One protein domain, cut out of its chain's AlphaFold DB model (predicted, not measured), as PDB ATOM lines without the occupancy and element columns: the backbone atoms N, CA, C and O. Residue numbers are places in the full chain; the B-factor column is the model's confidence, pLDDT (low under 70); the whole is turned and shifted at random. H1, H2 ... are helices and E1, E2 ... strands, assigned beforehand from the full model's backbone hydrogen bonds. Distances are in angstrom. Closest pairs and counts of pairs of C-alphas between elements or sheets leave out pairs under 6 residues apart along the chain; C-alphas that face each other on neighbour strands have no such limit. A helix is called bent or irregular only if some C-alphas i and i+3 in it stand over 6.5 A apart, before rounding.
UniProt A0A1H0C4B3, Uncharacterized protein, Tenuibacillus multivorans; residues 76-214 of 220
ATOM      1  N   GLU A  76     210.070 192.834 224.674       86.38
ATOM      2  CA  GLU A  76     210.539 192.158 223.454       86.38
ATOM      3  C   GLU A  76     212.017 192.459 223.177       86.38
ATOM      4  O   GLU A  76     212.805 191.545 222.937       86.38
ATOM      5  N   HIS A  77     212.415 193.731 223.268       85.69
ATOM      6  CA  HIS A  77     213.797 194.154 223.030       85.69
ATOM      7  C   HIS A  77     214.763 193.569 224.059       85.69
ATOM      8  O   HIS A  77     215.844 193.104 223.703       85.69
ATOM      9  N   GLN A  78     214.362 193.539 225.331       87.00
ATOM     10  CA  GLN A  78     215.163 192.937 226.389       87.00
ATOM     11  C   GLN A  78     215.311 191.422 226.192       87.00
ATOM     12  O   GLN A  78     216.412 190.896 226.321       87.00
ATOM     13  N   GLN A  79     214.236 190.722 225.818       89.69
ATOM     14  CA  GLN A  79     214.293 189.291 225.510       89.69
ATOM     15  C   GLN A  79     215.203 189.003 224.313       89.69
ATOM     16  O   GLN A  79     215.973 188.045 224.339       89.69
ATOM     17  N   LEU A  80     215.132 189.828 223.267       89.00
ATOM     18  CA  LEU A  80     216.017 189.718 222.111       89.00
ATOM     19  C   LEU A  80     217.483 189.925 222.520       89.00
ATOM     20  O   LEU A  80     218.352 189.157 222.108       89.00
ATOM     21  N   GLU A  81     217.753 190.927 223.359       88.88
ATOM     22  CA  GLU A  81     219.092 191.195 223.880       88.88
ATOM     23  C   GLU A  81     219.626 190.032 224.723       88.88
ATOM     24  O   GLU A  81     220.766 189.618 224.524       88.88
ATOM     25  N   GLU A  82     218.810 189.459 225.609       90.69
ATOM     26  CA  GLU A  82     219.185 188.302 226.429       90.69
ATOM     27  C   GLU A  82     219.532 187.078 225.570       90.69
ATOM     28  O   GLU A  82     220.536 186.411 225.829       90.69
ATOM     29  N   LYS A  83     218.762 186.814 224.505       90.31
ATOM     30  CA  LYS A  83     219.031 185.705 223.573       90.31
ATOM     31  C   LYS A  83     220.290 185.922 222.736       90.31
ATOM     32  O   LYS A  83     221.016 184.970 222.467       90.31
ATOM     33  N   LEU A  84     220.567 187.162 222.333       90.56
ATOM     34  CA  LEU A  84     221.734 187.502 221.511       90.56
ATOM     35  C   LEU A  84     223.002 187.763 222.326       90.56
ATOM     36  O   LEU A  84     224.096 187.778 221.760       90.56
ATOM     37  N   PHE A  85     222.880 187.924 223.645       89.75
ATOM     38  CA  PHE A  85     223.992 188.158 224.560       89.75
ATOM     39  C   PHE A  85     225.188 187.208 224.358       89.75
ATOM     40  O   PHE A  85     226.321 187.695 224.330       89.75
ATOM     41  N   PRO A  86     225.002 185.887 224.134       89.81
ATOM     42  CA  PRO A  86     226.114 184.966 223.895       89.81
ATOM     43  C   PRO A  86     226.926 185.275 222.633       89.81
ATOM     44  O   PRO A  86     228.085 184.859 222.550       89.81
ATOM     45  N   TYR A  87     226.338 185.983 221.668       89.94
ATOM     46  CA  TYR A  87     226.933 186.304 220.372       89.94
ATOM     47  C   TYR A  87     227.485 187.732 220.308       89.94
ATOM     48  O   TYR A  87     228.281 188.032 219.421       89.94
ATOM     49  N   LEU A  88     227.123 188.612 221.249       89.88
ATOM     50  CA  LEU A  88     227.577 190.004 221.259       89.88
ATOM     51  C   LEU A  88     229.110 190.111 221.251       89.88
ATOM     52  O   LEU A  88     229.814 189.517 222.067       89.88
ATOM     53  N   GLY A  89     229.630 190.901 220.310       87.38
ATOM     54  CA  GLY A  89     231.059 191.115 220.088       87.38
ATOM     55  C   GLY A  89     231.770 189.976 219.352       87.38
ATOM     56  O   GLY A  89     232.968 190.094 219.081       87.38
ATOM     57  N   LYS A  90     231.068 188.886 219.021       90.12
ATOM     58  CA  LYS A  90     231.627 187.741 218.298       90.12
ATOM     59  C   LYS A  90     231.376 187.846 216.798       90.12
ATOM     60  O   LYS A  90     230.493 188.564 216.329       90.12
ATOM     61  N   TRP A  91     232.199 187.101 216.070       90.00
ATOM     62  CA  TRP A  91     232.047 186.868 214.645       90.00
ATOM     63  C   TRP A  91     231.308 185.550 214.443       90.00
ATOM     64  O   TRP A  91     231.594 184.567 215.130       90.00
ATOM     65  N   ILE A  92     230.345 185.567 213.535       91.06
ATOM     66  CA  ILE A  92     229.504 184.436 213.165       91.06
ATOM     67  C   ILE A  92     229.610 184.247 211.655       91.06
ATOM     68  O   ILE A  92     229.875 185.200 210.916       91.06
ATOM     69  N   GLU A  93     229.425 183.013 211.224       90.00
ATOM     70  CA  GLU A  93     229.456 182.639 209.819       90.00
ATOM     71  C   GLU A  93     228.093 182.064 209.450       90.00
ATOM     72  O   GLU A  93     227.504 181.293 210.210       90.00
ATOM     73  N   ASP A  94     227.564 182.492 208.315       89.12
ATOM     74  CA  ASP A  94     226.307 181.975 207.789       89.12
ATOM     75  C   ASP A  94     226.539 180.756 206.883       89.12
ATOM     76  O   ASP A  94     227.666 180.464 206.486       89.12
ATOM     77  N   GLN A  95     225.472 180.039 206.523       84.56
ATOM     78  CA  GLN A  95     225.541 178.850 205.660       84.56
ATOM     79  C   GLN A  95     226.142 179.136 204.273       84.56
ATOM     80  O   GLN A  95     226.652 178.229 203.621       84.56
ATOM     81  N   GLU A  96     226.093 180.394 203.834       85.56
ATOM     82  CA  GLU A  96     226.678 180.882 202.582       85.56
ATOM     83  C   GLU A  96     228.135 181.372 202.730       85.56
ATOM     84  O   GLU A  96     228.614 182.107 201.869       85.56
ATOM     85  N   GLU A  97     228.834 181.027 203.823       84.19
ATOM     86  CA  GLU A  97     230.211 181.486 204.129       84.19
ATOM     87  C   GLU A  97     230.325 183.024 204.237       84.19
ATOM     88  O   GLU A  97     231.369 183.640 204.011       84.19
ATOM     89  N   ARG A  98     229.214 183.688 204.582       86.88
ATOM     90  CA  ARG A  98     229.178 185.134 204.831       86.88
ATOM     91  C   ARG A  98     229.573 185.411 206.276       86.88
ATOM     92  O   ARG A  98     228.994 184.842 207.202       86.88
ATOM     93  N   LEU A  99     230.522 186.326 206.475       88.56
ATOM     94  CA  LEU A  99     230.975 186.734 207.805       88.56
ATOM     95  C   LEU A  99     230.189 187.923 208.327       88.56
ATOM     96  O   LEU A  99     230.191 189.005 207.729       88.56
ATOM     97  N   PHE A 100     229.633 187.749 209.520       90.75
ATOM     98  CA  PHE A 100     228.964 188.809 210.251       90.75
ATOM     99  C   PHE A 100     229.603 189.013 211.617       90.75
ATOM    100  O   PHE A 100     229.954 188.068 212.320       90.75
ATOM    101  N   LYS A 101     229.695 190.269 212.042       91.06
ATOM    102  CA  LYS A 101     229.971 190.614 213.434       91.06
ATOM    103  C   LYS A 101     228.685 191.035 214.124       91.06
ATOM    104  O   LYS A 101     228.023 191.964 213.663       91.06
ATOM    105  N   VAL A 102     228.372 190.416 215.258       92.00
ATOM    106  CA  VAL A 102     227.258 190.852 216.108       92.00
ATOM    107  C   VAL A 102     227.762 191.948 217.042       92.00
ATOM    108  O   VAL A 102     228.675 191.726 217.837       92.00
ATOM    109  N   ALA A 103     227.196 193.147 216.964       91.69
ATOM    110  CA  ALA A 103     227.635 194.290 217.760       91.69
ATOM    111  C   ALA A 103     226.448 195.130 218.242       91.69
ATOM    112  O   ALA A 103     225.415 195.197 217.584       91.69
ATOM    113  N   LYS A 104     226.597 195.786 219.397       90.19
ATOM    114  CA  LYS A 104     225.594 196.708 219.945       90.19
ATOM    115  C   LYS A 104     226.060 198.147 219.729       90.19
ATOM    116  O   LYS A 104     227.186 198.476 220.083       90.19
ATOM    117  N   GLY A 105     225.192 198.995 219.191       85.25
ATOM    118  CA  GLY A 105     225.437 200.428 218.992       85.25
ATOM    119  C   GLY A 105     224.132 201.200 219.142       85.25
ATOM    120  O   GLY A 105     223.070 200.647 218.873       85.25
ATOM    121  N   LYS A 106     224.171 202.439 219.642       82.44
ATOM    122  CA  LYS A 106     222.959 203.276 219.843       82.44
ATOM    123  C   LYS A 106     221.750 202.560 220.498       82.44
ATOM    124  O   LYS A 106     220.602 202.858 220.192       82.44
ATOM    125  N   GLY A 107     221.989 201.593 221.390       82.50
ATOM    126  CA  GLY A 107     220.931 200.821 222.066       82.50
ATOM    127  C   GLY A 107     220.310 199.667 221.260       82.50
ATOM    128  O   GLY A 107     219.426 198.987 221.777       82.50
ATOM    129  N   GLN A 108     220.784 199.398 220.041       85.62
ATOM    130  CA  GLN A 108     220.305 198.325 219.162       85.62
ATOM    131  C   GLN A 108     221.414 197.333 218.822       85.62
ATOM    132  O   GLN A 108     222.600 197.635 218.954       85.62
ATOM    133  N   ILE A 109     221.012 196.136 218.394       90.00
ATOM    134  CA  ILE A 109     221.928 195.084 217.959       90.00
ATOM    135  C   ILE A 109     221.980 195.083 216.433       90.00
ATOM    136  O   ILE A 109     220.953 195.065 215.751       90.00
ATOM    137  N   PHE A 110     223.198 195.104 215.910       91.31
ATOM    138  CA  PHE A 110     223.508 195.124 214.494       91.31
ATOM    139  C   PHE A 110     224.336 193.902 214.110       91.31
ATOM    140  O   PHE A 110     225.171 193.425 214.883       91.31
ATOM    141  N   LEU A 111     224.128 193.447 212.881       91.75
ATOM    142  CA  LEU A 111     225.040 192.572 212.164       91.75
ATOM    143  C   LEU A 111     225.862 193.419 211.202       91.75
ATOM    144  O   LEU A 111     225.305 194.140 210.377       91.75
ATOM    145  N   VAL A 112     227.182 193.342 211.309       89.88
ATOM    146  CA  VAL A 112     228.102 193.958 210.355       89.88
ATOM    147  C   VAL A 112     228.619 192.875 209.428       89.88
ATOM    148  O   VAL A 112     229.444 192.064 209.835       89.88
ATOM    149  N   GLU A 113     228.122 192.863 208.200       89.94
ATOM    150  CA  GLU A 113     228.620 192.002 207.132       89.94
ATOM    151  C   GLU A 113     229.871 192.621 206.522       89.94
ATOM    152  O   GLU A 113     229.881 193.821 206.217       89.94
ATOM    153  N   VAL A 114     230.905 191.814 206.300       84.94
ATOM    154  CA  VAL A 114     232.088 192.256 205.561       84.94
ATOM    155  C   VAL A 114     232.137 191.567 204.205       84.94
ATOM    156  O   VAL A 114     232.405 190.375 204.111       84.94
ATOM    157  N   ASN A 115     231.905 192.346 203.147       76.56
ATOM    158  CA  ASN A 115     231.886 191.877 201.765       76.56
ATOM    159  C   ASN A 115     233.147 192.338 201.028       76.56
ATOM    160  O   ASN A 115     233.152 193.344 200.314       76.56
ATOM    161  N   GLY A 116     234.232 191.582 201.200       69.38
ATOM    162  CA  GLY A 116     235.533 191.876 200.600       69.38
ATOM    163  C   GLY A 116     236.250 193.063 201.251       69.38
ATOM    164  O   GLY A 116     235.935 193.487 202.363       69.38
ATOM    165  N   THR A 117     237.248 193.610 200.555       63.56
ATOM    166  CA  THR A 117     238.071 194.693 201.101       63.56
ATOM    167  C   THR A 117     237.290 196.009 201.097       63.56
ATOM    168  O   THR A 117     236.748 196.440 200.078       63.56
ATOM    169  N   LYS A 118     237.240 196.669 202.261       65.81
ATOM    170  CA  LYS A 118     236.675 198.022 202.472       65.81
ATOM    171  C   LYS A 118     235.151 198.177 202.389       65.81
ATOM    172  O   LYS A 118     234.668 199.281 202.625       65.81
ATOM    173  N   LYS A 119     234.377 197.114 202.148       74.88
ATOM    174  CA  LYS A 119     232.905 197.176 202.194       74.88
ATOM    175  C   LYS A 119     232.369 196.438 203.413       74.88
ATOM    176  O   LYS A 119     232.306 195.214 203.436       74.88
ATOM    177  N   ALA A 120     231.962 197.217 204.410       82.75
ATOM    178  CA  ALA A 120     231.231 196.730 205.572       82.75
ATOM    179  C   ALA A 120     229.815 197.319 205.568       82.75
ATOM    180  O   ALA A 120     229.656 198.547 205.574       82.75
ATOM    181  N   THR A 121     228.809 196.446 205.557       85.31
ATOM    182  CA  THR A 121     227.386 196.810 205.535       85.31
ATOM    183  C   THR A 121     226.751 196.434 206.864       85.31
ATOM    184  O   THR A 121     226.985 195.341 207.374       85.31
ATOM    185  N   THR A 122     225.934 197.318 207.434       88.06
ATOM    186  CA  THR A 122     225.167 196.993 208.645       88.06
ATOM    187  C   THR A 122     223.750 196.542 208.332       88.06
ATOM    188  O   THR A 122     223.055 197.182 207.538       88.06
ATOM    189  N   TYR A 123     223.276 195.570 209.097       89.69
ATOM    190  CA  TYR A 123     221.880 195.168 209.183       89.69
ATOM    191  C   TYR A 123     221.425 195.270 210.637       89.69
ATOM    192  O   TYR A 123     222.196 194.991 211.554       89.69
ATOM    193  N   ARG A 124     220.179 195.680 210.873       88.75
ATOM    194  CA  ARG A 124     219.597 195.700 212.222       88.75
ATOM    195  C   ARG A 124     219.028 194.324 212.535       88.75
ATOM    196  O   ARG A 124     218.258 193.811 211.730       88.75
ATOM    197  N   VAL A 125     219.332 193.754 213.695       89.75
ATOM    198  CA  VAL A 125     218.679 192.512 214.129       89.75
ATOM    199  C   VAL A 125     217.249 192.815 214.565       89.75
ATOM    200  O   VAL A 125     217.016 193.748 215.332       89.75
ATOM    201  N   VAL A 126     216.293 192.052 214.040       88.00
ATOM    202  CA  VAL A 126     214.859 192.226 214.314       88.00
ATOM    203  C   VAL A 126     214.325 191.073 215.151       88.00
ATOM    204  O   VAL A 126     213.516 191.294 216.047       88.00
ATOM    205  N   GLU A 127     214.784 189.854 214.880       89.19
ATOM    206  CA  GLU A 127     214.273 188.648 215.520       89.19
ATOM    207  C   GLU A 127     215.401 187.626 215.695       89.19
ATOM    208  O   GLU A 127     216.332 187.565 214.887       89.19
ATOM    209  N   TYR A 128     215.303 186.822 216.750       90.56
ATOM    210  CA  TYR A 128     216.137 185.645 216.962       90.56
ATOM    211  C   TYR A 128     215.230 184.448 217.226       90.56
ATOM    212  O   TYR A 128     214.430 184.469 218.172       90.56
ATOM    213  N   ASN A 129     215.409 183.409 216.419       89.31
ATOM    214  CA  ASN A 129     214.695 182.152 216.518       89.31
ATOM    215  C   ASN A 129     215.678 181.002 216.699       89.31
ATOM    216  O   ASN A 129     216.796 181.022 216.205       89.31
ATOM    217  N   GLU A 130     215.241 179.984 217.424       84.06
ATOM    218  CA  GLU A 130     215.994 178.752 217.603       84.06
ATOM    219  C   GLU A 130     215.045 177.619 217.226       84.06
ATOM    220  O   GLU A 130     214.181 177.217 218.007       84.06
ATOM    221  N   GLN A 131     215.116 177.194 215.964       76.00
ATOM    222  CA  GLN A 131     214.327 176.076 215.457       76.00
ATOM    223  C   GLN A 131     215.239 174.864 215.306       76.00
ATOM    224  O   GLN A 131     216.223 174.907 214.572       76.00
ATOM    225  N   ASN A 132     214.884 173.762 215.974       73.62
ATOM    226  CA  ASN A 132     215.601 172.484 215.889       73.62
ATOM    227  C   ASN A 132     217.105 172.593 216.223       73.62
ATOM    228  O   ASN A 132     217.929 172.041 215.497       73.62
ATOM    229  N   ASP A 133     217.453 173.321 217.291       77.12
ATOM    230  CA  ASP A 133     218.834 173.576 217.744       77.12
ATOM    231  C   ASP A 133     219.727 174.326 216.735       77.12
ATOM    232  O   ASP A 133     220.946 174.406 216.908       77.12
ATOM    233  N   VAL A 134     219.138 174.906 215.682       81.81
ATOM    234  CA  VAL A 134     219.839 175.801 214.758       81.81
ATOM    235  C   VAL A 134     219.457 177.244 215.100       81.81
ATOM    236  O   VAL A 134     218.287 177.612 214.960       81.81
ATOM    237  N   PRO A 135     220.412 178.071 215.564       87.25
ATOM    238  CA  PRO A 135     220.158 179.479 215.813       87.25
ATOM    239  C   PRO A 135     219.964 180.214 214.482       87.25
ATOM    240  O   PRO A 135     220.737 180.042 213.535       87.25
ATOM    241  N   GLU A 136     218.937 181.051 214.427       91.38
ATOM    242  CA  GLU A 136     218.570 181.869 213.279       91.38
ATOM    243  C   GLU A 136     218.406 183.330 213.706       91.38
ATOM    244  O   GLU A 136     217.639 183.660 214.615       91.38
ATOM    245  N   ILE A 137     219.122 184.222 213.027       91.94
ATOM    246  CA  ILE A 137     219.036 185.667 213.219       91.94
ATOM    247  C   ILE A 137     218.357 186.271 211.999       91.94
ATOM    248  O   ILE A 137     218.893 186.217 210.892       91.94
ATOM    249  N   LYS A 138     217.217 186.932 212.212       91.19
ATOM    250  CA  LYS A 138     216.585 187.740 211.169       91.19
ATOM    251  C   LYS A 138     217.019 189.184 211.287       91.19
ATOM    252  O   LYS A 138     216.949 189.798 212.359       91.19
ATOM    253  N   SER A 139     217.432 189.751 210.167       90.19
ATOM    254  CA  SER A 139     217.962 191.104 210.106       90.19
ATOM    255  C   SER A 139     217.312 191.929 209.005       90.19
ATOM    256  O   SER A 139     216.905 191.414 207.971       90.19
ATOM    257  N   SER A 140     217.187 193.232 209.237       88.00
ATOM    258  CA  SER A 140     216.628 194.184 208.285       88.00
ATOM    259  C   SER A 140     217.720 195.083 207.719       88.00
ATOM    260  O   SER A 140     218.554 195.628 208.448       88.00
ATOM    261  N   SER A 141     217.670 195.286 206.404       84.19
ATOM    262  CA  SER A 141     218.521 196.241 205.683       84.19
ATOM    263  C   SER A 141     218.032 197.698 205.781       84.19
ATOM    264  O   SER A 141     218.707 198.619 205.290       84.19
ATOM    265  N   LYS A 142     216.874 197.927 206.422       77.50
ATOM    266  CA  LYS A 142     216.278 199.247 206.658       77.50
ATOM    267  C   LYS A 142     216.979 199.980 207.798       77.50
ATOM    268  O   LYS A 142     216.477 200.129 208.914       77.50
ATOM    269  N   VAL A 143     218.173 200.453 207.480       76.69
ATOM    270  CA  VAL A 143     218.962 201.358 208.309       76.69
ATOM    271  C   VAL A 143     219.250 202.605 207.479       76.69
ATOM    272  O   VAL A 143     219.502 202.510 206.274       76.69
ATOM    273  N   GLY A 144     219.177 203.776 208.106       71.06
ATOM    274  CA  GLY A 144     219.436 205.062 207.472       71.06
ATOM    275  C   GLY A 144     220.807 205.098 206.804       71.06
ATOM    276  O   GLY A 144     221.738 204.402 207.214       71.06
ATOM    277  N   SER A 145     220.957 205.929 205.775       70.44
ATOM    278  CA  SER A 145     222.185 206.016 204.966       70.44
ATOM    279  C   SER A 145     223.451 206.238 205.805       70.44
ATOM    280  O   SER A 145     224.484 205.634 205.520       70.44
ATOM    281  N   LYS A 146     223.345 207.030 206.883       68.31
ATOM    282  CA  LYS A 146     224.422 207.297 207.852       68.31
ATOM    283  C   LYS A 146     224.843 206.076 208.676       68.31
ATOM    284  O   LYS A 146     225.969 206.030 209.158       68.31
ATOM    285  N   PHE A 147     223.947 205.109 208.843       71.56
ATOM    286  CA  PHE A 147     224.156 203.919 209.664       71.56
ATOM    287  C   PHE A 147     224.521 202.700 208.815       71.56
ATOM    288  O   PHE A 147     225.278 201.856 209.272       71.56
ATOM    289  N   ARG A 148     224.061 202.647 207.555       71.19
ATOM    290  CA  ARG A 148     224.308 201.537 206.619       71.19
ATOM    291  C   ARG A 148     225.794 201.295 206.332       71.19
ATOM    292  O   ARG A 148     226.185 200.151 206.099       71.19
ATOM    293  N   ARG A 149     226.607 202.359 206.307       71.88
ATOM    294  CA  ARG A 149     228.055 202.288 206.054       71.88
ATOM    295  C   ARG A 149     228.844 202.450 207.348       71.88
ATOM    296  O   ARG A 149     228.733 203.453 208.051       71.88
ATOM    297  N   VAL A 150     229.696 201.468 207.619       74.00
ATOM    298  CA  VAL A 150     230.582 201.447 208.795       74.00
ATOM    299  C   VAL A 150     231.934 202.095 208.492       74.00
ATOM    300  O   VAL A 150     232.583 202.662 209.371       74.00
ATOM    301  N   ILE A 151     232.342 202.017 207.224       74.44
ATOM    302  CA  ILE A 151     233.598 202.539 206.694       74.44
ATOM    303  C   ILE A 151     233.265 203.679 205.734       74.44
ATOM    304  O   ILE A 151     232.454 203.510 204.825       74.44
ATOM    305  N   GLN A 152     233.901 204.826 205.941       71.31
ATOM    306  CA  GLN A 152     233.847 205.965 205.037       71.31
ATOM    307  C   GLN A 152     235.056 205.906 204.101       71.31
ATOM    308  O   GLN A 152     236.206 205.813 204.550       71.31
ATOM    309  N   GLU A 153     234.802 205.916 202.794       68.31
ATOM    310  CA  GLU A 153     235.861 205.940 201.789       68.31
ATOM    311  C   GLU A 153     236.427 207.353 201.595       68.31
ATOM    312  O   GLU A 153     235.780 208.364 201.875       68.31
ATOM    313  N   ALA A 154     237.667 207.432 201.106       58.94
ATOM    314  CA  ALA A 154     238.269 208.711 200.755       58.94
ATOM    315  C   ALA A 154     237.484 209.343 199.590       58.94
ATOM    316  O   ALA A 154     237.469 208.795 198.491       58.94
ATOM    317  N   GLY A 155     236.845 210.491 199.836       55.81
ATOM    318  CA  GLY A 155     236.033 211.203 198.841       55.81
ATOM    319  C   GLY A 155     234.522 210.950 198.916       55.81
ATOM    320  O   GLY A 155     233.799 211.444 198.054       55.81
ATOM    321  N   ASP A 156     234.024 210.227 199.925       52.28
ATOM    322  CA  ASP A 156     232.580 210.077 200.160       52.28
ATOM    323  C   ASP A 156     231.989 211.415 200.669       52.28
ATOM    324  O   ASP A 156     232.263 211.851 201.787       52.28
ATOM    325  N   PHE A 157     231.175 212.079 199.840       49.03
ATOM    326  CA  PHE A 157     230.636 213.444 200.033       49.03
ATOM    327  C   PHE A 157     229.537 213.586 201.114       49.03
ATOM    328  O   PHE A 157     228.802 214.572 201.126       49.03
ATOM    329  N   VAL A 158     229.355 212.606 202.003       43.47
ATOM    330  CA  VAL A 158     228.098 212.472 202.771       43.47
ATOM    331  C   VAL A 158     228.073 213.259 204.095       43.47
ATOM    332  O   VAL A 158     227.001 213.429 204.673       43.47
ATOM    333  N   SER A 159     229.188 213.817 204.570       39.09
ATOM    334  CA  SER A 159     229.193 214.660 205.777       39.09
ATOM    335  C   SER A 159     229.448 216.128 205.436       39.09
ATOM    336  O   SER A 159     230.574 216.519 205.146       39.09
ATOM    337  N   PHE A 160     228.397 216.949 205.531       42.91
ATOM    338  CA  PHE A 160     228.463 218.419 205.602       42.91
ATOM    339  C   PHE A 160     228.953 218.918 206.978       42.91
ATOM    340  O   PHE A 160     228.692 220.059 207.346       42.91
ATOM    341  N   ASP A 161     229.641 218.074 207.750       39.41
ATOM    342  CA  ASP A 161     230.313 218.523 208.962       39.41
ATOM    343  C   ASP A 161     231.674 219.098 208.576       39.41
ATOM    344  O   ASP A 161     232.529 218.433 207.987       39.41
ATOM    345  N   GLU A 162     231.828 220.386 208.863       44.09
ATOM    346  CA  GLU A 162     233.074 221.119 208.729       44.09
ATOM    347  C   GLU A 162     234.180 220.409 209.528       44.09
ATOM    348  O   GLU A 162     233.998 220.085 210.701       44.09
ATOM    349  N   ASN A 163     235.355 220.273 208.900       39.50
ATOM    350  CA  ASN A 163     236.646 219.860 209.476       39.50
ATOM    351  C   ASN A 163     237.019 218.373 209.342       39.50
ATOM    352  O   ASN A 163     237.033 217.626 210.309       39.50
ATOM    353  N   GLU A 164     237.425 217.971 208.136       40.69
ATOM    354  CA  GLU A 164     238.771 217.446 207.826       40.69
ATOM    355  C   GLU A 164     238.703 216.636 206.524       40.69
ATOM    356  O   GLU A 164     238.216 215.508 206.474       40.69
ATOM    357  N   TYR A 165     239.249 217.197 205.444       40.31
ATOM    358  CA  TYR A 165     239.528 216.432 204.233       40.31
ATOM    359  C   TYR A 165     240.634 215.415 204.528       40.31
ATOM    360  O   TYR A 165     241.821 215.694 204.350       40.31
ATOM    361  N   THR A 166     240.270 214.216 204.974       46.72
ATOM    362  CA  THR A 166     241.218 213.106 205.054       46.72
ATOM    363  C   THR A 166     241.074 212.216 203.828       46.72
ATOM    364  O   THR A 166     240.077 211.518 203.674       46.72
ATOM    365  N   ASN A 167     242.117 212.144 202.994       55.09
ATOM    366  CA  ASN A 167     242.271 211.145 201.919       55.09
ATOM    367  C   ASN A 167     242.415 209.696 202.452       55.09
ATOM    368  O   ASN A 167     243.014 208.838 201.807       55.09
ATOM    369  N   LYS A 168     241.945 209.416 203.669       66.25
ATOM    370  CA  LYS A 168     242.137 208.154 204.378       66.25
ATOM    371  C   LYS A 168     240.774 207.566 204.700       66.25
ATOM    372  O   LYS A 168     239.917 208.263 205.222       66.25
ATOM    373  N   THR A 169     240.620 206.270 204.442       73.25
ATOM    374  CA  THR A 169     239.474 205.508 204.943       73.25
ATOM    375  C   THR A 169     239.420 205.592 206.466       73.25
ATOM    376  O   THR A 169     240.444 205.372 207.131       73.25
ATOM    377  N   SER A 170     238.240 205.901 206.999       81.12
ATOM    378  CA  SER A 170     237.959 206.067 208.428       81.12
ATOM    379  C   SER A 170     236.668 205.331 208.816       81.12
ATOM    380  O   SER A 170     235.906 204.895 207.954       81.12
ATOM    381  N   LEU A 171     236.440 205.146 210.118       80.88
ATOM    382  CA  LEU A 171     235.176 204.621 210.644       80.88
ATOM    383  C   LEU A 171     234.180 205.765 210.852       80.88
ATOM    384  O   LEU A 171     234.554 206.806 211.408       80.88
ATOM    385  N   THR A 172     232.915 205.530 210.502       81.62
ATOM    386  CA  THR A 172     231.801 206.403 210.903       81.62
ATOM    387  C   THR A 172     231.632 206.392 212.428       81.62
ATOM    388  O   THR A 172     232.227 205.561 213.119       81.62
ATOM    389  N   GLU A 173     230.839 207.305 213.000       80.06
ATOM    390  CA  GLU A 173     230.582 207.297 214.452       80.06
ATOM    391  C   GLU A 173     230.012 205.960 214.926       80.06
ATOM    392  O   GLU A 173     230.526 205.373 215.875       80.06
ATOM    393  N   LEU A 174     229.024 205.433 214.193       81.25
ATOM    394  CA  LEU A 174     228.499 204.093 214.425       81.25
ATOM    395  C   LEU A 174     229.595 203.039 214.239       81.25
ATOM    396  O   LEU A 174     229.716 202.123 215.042       81.25
ATOM    397  N   GLY A 175     230.445 203.180 213.222       81.19
ATOM    398  CA  GLY A 175     231.531 202.237 212.992       81.19
ATOM    399  C   GLY A 175     232.547 202.136 214.119       81.19
ATOM    400  O   GLY A 175     233.033 201.041 214.386       81.19
ATOM    401  N   LYS A 176     232.811 203.234 214.832       84.38
ATOM    402  CA  LYS A 176     233.654 203.227 216.037       84.38
ATOM    403  C   LYS A 176     232.997 202.492 217.211       84.38
ATOM    404  O   LYS A 176     233.717 201.983 218.063       84.38
ATOM    405  N   GLU A 177     231.663 202.450 217.267       85.69
ATOM    406  CA  GLU A 177     230.912 201.664 218.257       85.69
ATOM    407  C   GLU A 177     230.871 200.173 217.871       85.69
ATOM    408  O   GLU A 177     231.003 199.304 218.731       85.69
ATOM    409  N   LEU A 178     230.719 199.864 216.577       87.06
ATOM    410  CA  LEU A 178     230.511 198.493 216.098       87.06
ATOM    411  C   LEU A 178     231.807 197.705 215.867       87.06
ATOM    412  O   LEU A 178     231.824 196.483 216.035       87.06
ATOM    413  N   LEU A 179     232.898 198.368 215.482       85.69
ATOM    414  CA  LEU A 179     234.182 197.743 215.164       85.69
ATOM    415  C   LEU A 179     235.287 198.261 216.083       85.69
ATOM    416  O   LEU A 179     235.412 199.455 216.349       85.69
ATOM    417  N   THR A 180     236.141 197.347 216.534       86.25
ATOM    418  CA  THR A 180     237.389 197.725 217.195       86.25
ATOM    419  C   THR A 180     238.374 198.284 216.169       86.25
ATOM    420  O   THR A 180     238.290 198.002 214.971       86.25
ATOM    421  N   LYS A 181     239.350 199.073 216.635       83.56
ATOM    422  CA  LYS A 181     240.396 199.627 215.759       83.56
ATOM    423  C   LYS A 181     241.190 198.529 215.051       83.56
ATOM    424  O   LYS A 181     241.522 198.691 213.881       83.56
ATOM    425  N   ASP A 182     241.452 197.424 215.743       82.44
ATOM    426  CA  ASP A 182     242.206 196.300 215.194       82.44
ATOM    427  C   ASP A 182     241.412 195.587 214.097       82.44
ATOM    428  O   ASP A 182     241.943 195.349 213.017       82.44
ATOM    429  N   GLU A 183     240.118 195.326 214.313       84.31
ATOM    430  CA  GLU A 183     239.243 194.761 213.273       84.31
ATOM    431  C   GLU A 183     239.167 195.675 212.050       84.31
ATOM    432  O   GLU A 183     239.313 195.212 210.925       84.31
ATOM    433  N   PHE A 184     239.003 196.983 212.253       84.31
ATOM    434  CA  PHE A 184     238.980 197.942 211.152       84.31
ATOM    435  C   PHE A 184     240.286 197.957 210.350       84.31
ATOM    436  O   PHE A 184     240.247 197.992 209.121       84.31
ATOM    437  N   ASN A 185     241.435 197.917 211.026       81.25
ATOM    438  CA  ASN A 185     242.731 197.883 210.354       81.25
ATOM    439  C   ASN A 185     242.884 196.616 209.502       81.25
ATOM    440  O   ASN A 185     243.350 196.724 208.373       81.25
ATOM    441  N   ASN A 186     242.422 195.464 209.996       79.19
ATOM    442  CA  ASN A 186     242.454 194.209 209.239       79.19
ATOM    443  C   ASN A 186     241.470 194.206 208.056       79.19
ATOM    444  O   ASN A 186     241.823 193.733 206.988       79.19
ATOM    445  N   ILE A 187     240.276 194.797 208.191       79.94
ATOM    446  CA  ILE A 187     239.315 194.933 207.073       79.94
ATOM    447  C   ILE A 187     239.842 195.881 205.981       79.94
ATOM    448  O   ILE A 187     239.509 195.760 204.797       79.94
ATOM    449  N   LYS A 188     240.619 196.888 206.387       75.94
ATOM    450  CA  LYS A 188     241.208 197.884 205.490       75.94
ATOM    451  C   LYS A 188     242.404 197.338 204.717       75.94
ATOM    452  O   LYS A 188     242.657 197.829 203.612       75.94
ATOM    453  N   ASP A 189     243.155 196.421 205.315       72.88
ATOM    454  CA  ASP A 189     244.356 195.872 204.710       72.88
ATOM    455  C   ASP A 189     243.966 194.935 203.562       72.88
ATOM    456  O   ASP A 189     243.262 193.948 203.748       72.88
ATOM    457  N   ASN A 190     244.351 195.297 202.337       59.88
ATOM    458  CA  ASN A 190     243.885 194.618 201.123       59.88
ATOM    459  C   ASN A 190     244.417 193.179 201.000       59.88
ATOM    460  O   ASN A 190     243.889 192.415 200.193       59.88
ATOM    461  N   ASP A 191     245.449 192.839 201.774       55.81
ATOM    462  CA  ASP A 191     246.168 191.568 201.696       55.81
ATOM    463  C   ASP A 191     245.687 190.537 202.736       55.81
ATOM    464  O   ASP A 191     246.093 189.375 202.684       55.81
ATOM    465  N   LEU A 192     244.813 190.931 203.672       59.22
ATOM    466  CA  LEU A 192     244.336 190.073 204.759       59.22
ATOM    467  C   LEU A 192     242.933 189.530 204.472       59.22
ATOM    468  O   LEU A 192     241.926 190.233 204.544       59.22
ATOM    469  N   ASP A 193     242.871 188.228 204.196       71.12
ATOM    470  CA  ASP A 193     241.623 187.476 204.244       71.12
ATOM    471  C   ASP A 193     241.141 187.402 205.699       71.12
ATOM    472  O   ASP A 193     241.738 186.728 206.547       71.12
ATOM    473  N   ILE A 194     240.052 188.113 205.991       75.44
ATOM    474  CA  ILE A 194     239.443 188.189 207.323       75.44
ATOM    475  C   ILE A 194     239.089 186.792 207.843       75.44
ATOM    476  O   ILE A 194     239.214 186.556 209.046       75.44
ATOM    477  N   HIS A 195     238.720 185.846 206.968       75.31
ATOM    478  CA  HIS A 195     238.470 184.463 207.381       75.31
ATOM    479  C   HIS A 195     239.720 183.832 207.987       75.31
ATOM    480  O   HIS A 195     239.650 183.218 209.053       75.31
ATOM    481  N   ASN A 196     240.870 183.994 207.332       77.31
ATOM    482  CA  ASN A 196     242.129 183.425 207.807       77.31
ATOM    483  C   ASN A 196     242.591 184.113 209.090       77.31
ATOM    484  O   ASN A 196     242.961 183.431 210.038       77.31
ATOM    485  N   TRP A 197     242.461 185.438 209.172       81.06
ATOM    486  CA  TRP A 197     242.782 186.185 210.388       81.06
ATOM    487  C   TRP A 197     241.931 185.752 211.595       81.06
ATOM    488  O   TRP A 197     242.453 185.528 212.689       81.06
ATOM    489  N   LEU A 198     240.617 185.581 211.410       79.00
ATOM    490  CA  LEU A 198     239.726 185.108 212.475       79.00
ATOM    491  C   LEU A 198     240.051 183.666 212.899       79.00
ATOM    492  O   LEU A 198     240.027 183.370 214.098       79.00
ATOM    493  N   LYS A 199     240.413 182.799 211.942       78.00
ATOM    494  CA  LYS A 199     240.879 181.427 212.203       78.00
ATOM    495  C   LYS A 199     242.199 181.408 212.980       78.00
ATOM    496  O   LYS A 199     242.312 180.662 213.949       78.00
ATOM    497  N   GLU A 200     243.168 182.250 212.619       79.62
ATOM    498  CA  GLU A 200     244.456 182.378 213.321       79.62
ATOM    499  C   GLU A 200     244.295 182.858 214.768       79.62
ATOM    500  O   GLU A 200     245.020 182.417 215.659       79.62
ATOM    501  N   LEU A 201     243.298 183.706 215.030       75.88
ATOM    502  CA  LEU A 201     242.957 184.155 216.380       75.88
ATOM    503  C   LEU A 201     242.272 183.081 217.241       75.88
ATOM    504  O   LEU A 201     241.975 183.344 218.408       75.88
ATOM    505  N   GLY A 202     241.981 181.895 216.693       62.06
ATOM    506  CA  GLY A 202     241.270 180.833 217.406       62.06
ATOM    507  C   GLY A 202     239.850 181.233 217.814       62.06
ATOM    508  O   GLY A 202     239.283 180.661 218.747       62.06
ATOM    509  N   LYS A 203     239.265 182.240 217.150       71.00
ATOM    510  CA  LYS A 203     237.865 182.597 217.360       71.00
ATOM    511  C   LYS A 203     237.022 181.527 216.674       71.00
ATOM    512  O   LYS A 203     236.964 181.476 215.452       71.00
ATOM    513  N   ASN A 204     236.380 180.669 217.465       64.38
ATOM    514  CA  ASN A 204     235.409 179.709 216.947       64.38
ATOM    515  C   ASN A 204     234.265 180.479 216.279       64.38
ATOM    516  O   ASN A 204     233.451 181.095 216.971       64.38
ATOM    517  N   LEU A 205     234.231 180.448 214.947       78.19
ATOM    518  CA  LEU A 205     233.109 180.936 214.160       78.19
ATOM    519  C   LEU A 205     231.933 179.996 214.424       78.19
ATOM    520  O   LEU A 205     232.009 178.793 214.177       78.19
ATOM    521  N   GLN A 206     230.880 180.533 215.029       83.31
ATOM    522  CA  GLN A 206     229.636 179.798 215.210       83.31
ATOM    523  C   GLN A 206     228.829 179.917 213.924       83.31
ATOM    524  O   GLN A 206     228.666 181.023 213.408       83.31
ATOM    525  N   ILE A 207     228.340 178.779 213.433       84.88
ATOM    526  CA  ILE A 207     227.474 178.733 212.258       84.88
ATOM    527  C   ILE A 207     226.062 179.102 212.710       84.88
ATOM    528  O   ILE A 207     225.496 178.427 213.572       84.88
ATOM    529  N   ILE A 208     225.521 180.186 212.162       87.69
ATOM    530  CA  ILE A 208     224.191 180.712 212.491       87.69
ATOM    531  C   ILE A 208     223.489 181.054 211.187       87.69
ATOM    532  O   ILE A 208     224.089 181.710 210.345       87.69
ATOM    533  N   ASN A 209     222.225 180.655 211.034       89.44
ATOM    534  CA  ASN A 209     221.458 181.042 209.854       89.44
ATOM    535  C   ASN A 209     221.141 182.541 209.911       89.44
ATOM    536  O   ASN A 209     220.568 183.010 210.899       89.44
ATOM    537  N   VAL A 210     221.498 183.298 208.874       88.81
ATOM    538  CA  VAL A 210     221.203 184.735 208.800       88.81
ATOM    539  C   VAL A 210     220.223 185.017 207.669       88.81
ATOM    540  O   VAL A 210     220.582 185.074 206.492       88.81
ATOM    541  N   GLU A 211     218.972 185.289 208.037       90.94
ATOM    542  CA  GLU A 211     217.950 185.728 207.093       90.94
ATOM    543  C   GLU A 211     217.955 187.261 207.000       90.94
ATOM    544  O   GLU A 211     217.735 187.975 207.985       90.94
ATOM    545  N   ILE A 212     218.202 187.793 205.803       87.38
ATOM    546  CA  ILE A 212     218.069 189.227 205.531       87.38
ATOM    547  C   ILE A 212     216.669 189.463 204.970       87.38
ATOM    548  O   ILE A 212     216.377 189.117 203.824       87.38
ATOM    549  N   LEU A 213     215.810 190.087 205.771       86.25
ATOM    550  CA  LEU A 213     214.468 190.483 205.373       86.25
ATOM    551  C   LEU A 213     214.585 191.542 204.270       86.25
ATOM    552  O   LEU A 213     215.002 192.682 204.508       86.25
ATOM    553  N   SER A 214     214.268 191.127 203.043       67.50
ATOM    554  CA  SER A 214     214.174 192.020 201.894       67.50
ATOM    555  C   SER A 214     212.814 192.707 201.893       67.50
ATOM    556  O   SER A 214     211.785 192.083 202.152       67.50
TER     557      SER A 214
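This is residues 76 to 214 of the 220 residues of an uncharacterized protein of Tenuibacillus multivorans (UniProt A0A1H0C4B3). Picture one six-stranded sheet curled like part of a barrel and folded back on itself, so that E1, E2 and E3 face E5 and E6 across the bent strand E4. H1 and H3 cover one face of it, H4 and H5 sit towards one end, and a long loop, residues 149 to 172, reaches away from this body. The printed part has 139 residues, in the order H1 E1 E2 E3 E4 E5 H2 H3 H4 H5 E6; the class is mixed, helices and strands. The sheet runs E1 E2 E3 E4 E5 E6, mixed. The whole is compact, with a radius of gyration of the C-alphas of 15.4 A and spans of 51 by 35 by 24 A.

Find C-alpha 76 at (210.539, 192.158, 223.454); from there H1 runs 17.7 A to residue 87, irregular, with C-alphas 83 and 86 7.1 A apart. Next come E1, residues 91 to 93, E2, 99 to 105, 18.5 A, and E3, 108 to 114, 19.0 A. E4, residues 120 to 131, is 28.5 A long and bends by 72 degrees at residue 126; E5, 134 to 140, is 19.8 A. Then read H2, residues 145 to 148, H3, 173 to 178, H4, 181 to 188, and H5, 194 to 200. E6, residues 209 to 213, ends at C-alpha 213, (214.468, 190.483, 205.373).

E1 to E5 form a meander, each strand the antiparallel neighbour of the one before. Look for N 92 and O 100, 2.8 A, between E1 and E2; N 103 and O 110, 2.9 A, between E2 and E3; N 111 and O 123, 2.8 A, between E3 and E4; and N 136 and O 129, 2.8 A, between E4 and E5. E5 and E6 are parallel, with N 137 and O 209 at 2.8 A; with H2 to H5 between them they form a strand-helix-strand unit. H1 is on the sheet at a height of 7.3 A, over E4 and across the strands; its closest C-alphas to E4 are Leu 80 and Tyr 128, 6.6 A. H3 is on the same face, its Leu 178 5.4 A from Ala 103 of E2, C-alpha to C-alpha. H2 only grazes the sheet with residues 147 to 148, and H5 with 194 to 198. H4 is not on the sheet; it is close to H5 but not clearly touching, the closest C-alphas, Ile 187 and Ile 194, being 6.7 A apart. In H3, H4 and H5 every O i to N i+4 pair is within hydrogen-bond range, in H1 6 of 8; H2 is too short for one, and its one O i to N i+3 pair is out of range.

The C-alphas farthest apart, Asn 132 and Asn 163, are 52.2 A apart. The printed part has no cut, and the link from H2 to H3 is long, with 24 residues. Mean pLDDT of the printed part is 78.5; look for values under 70 at 26 residues, among them 153 to 168.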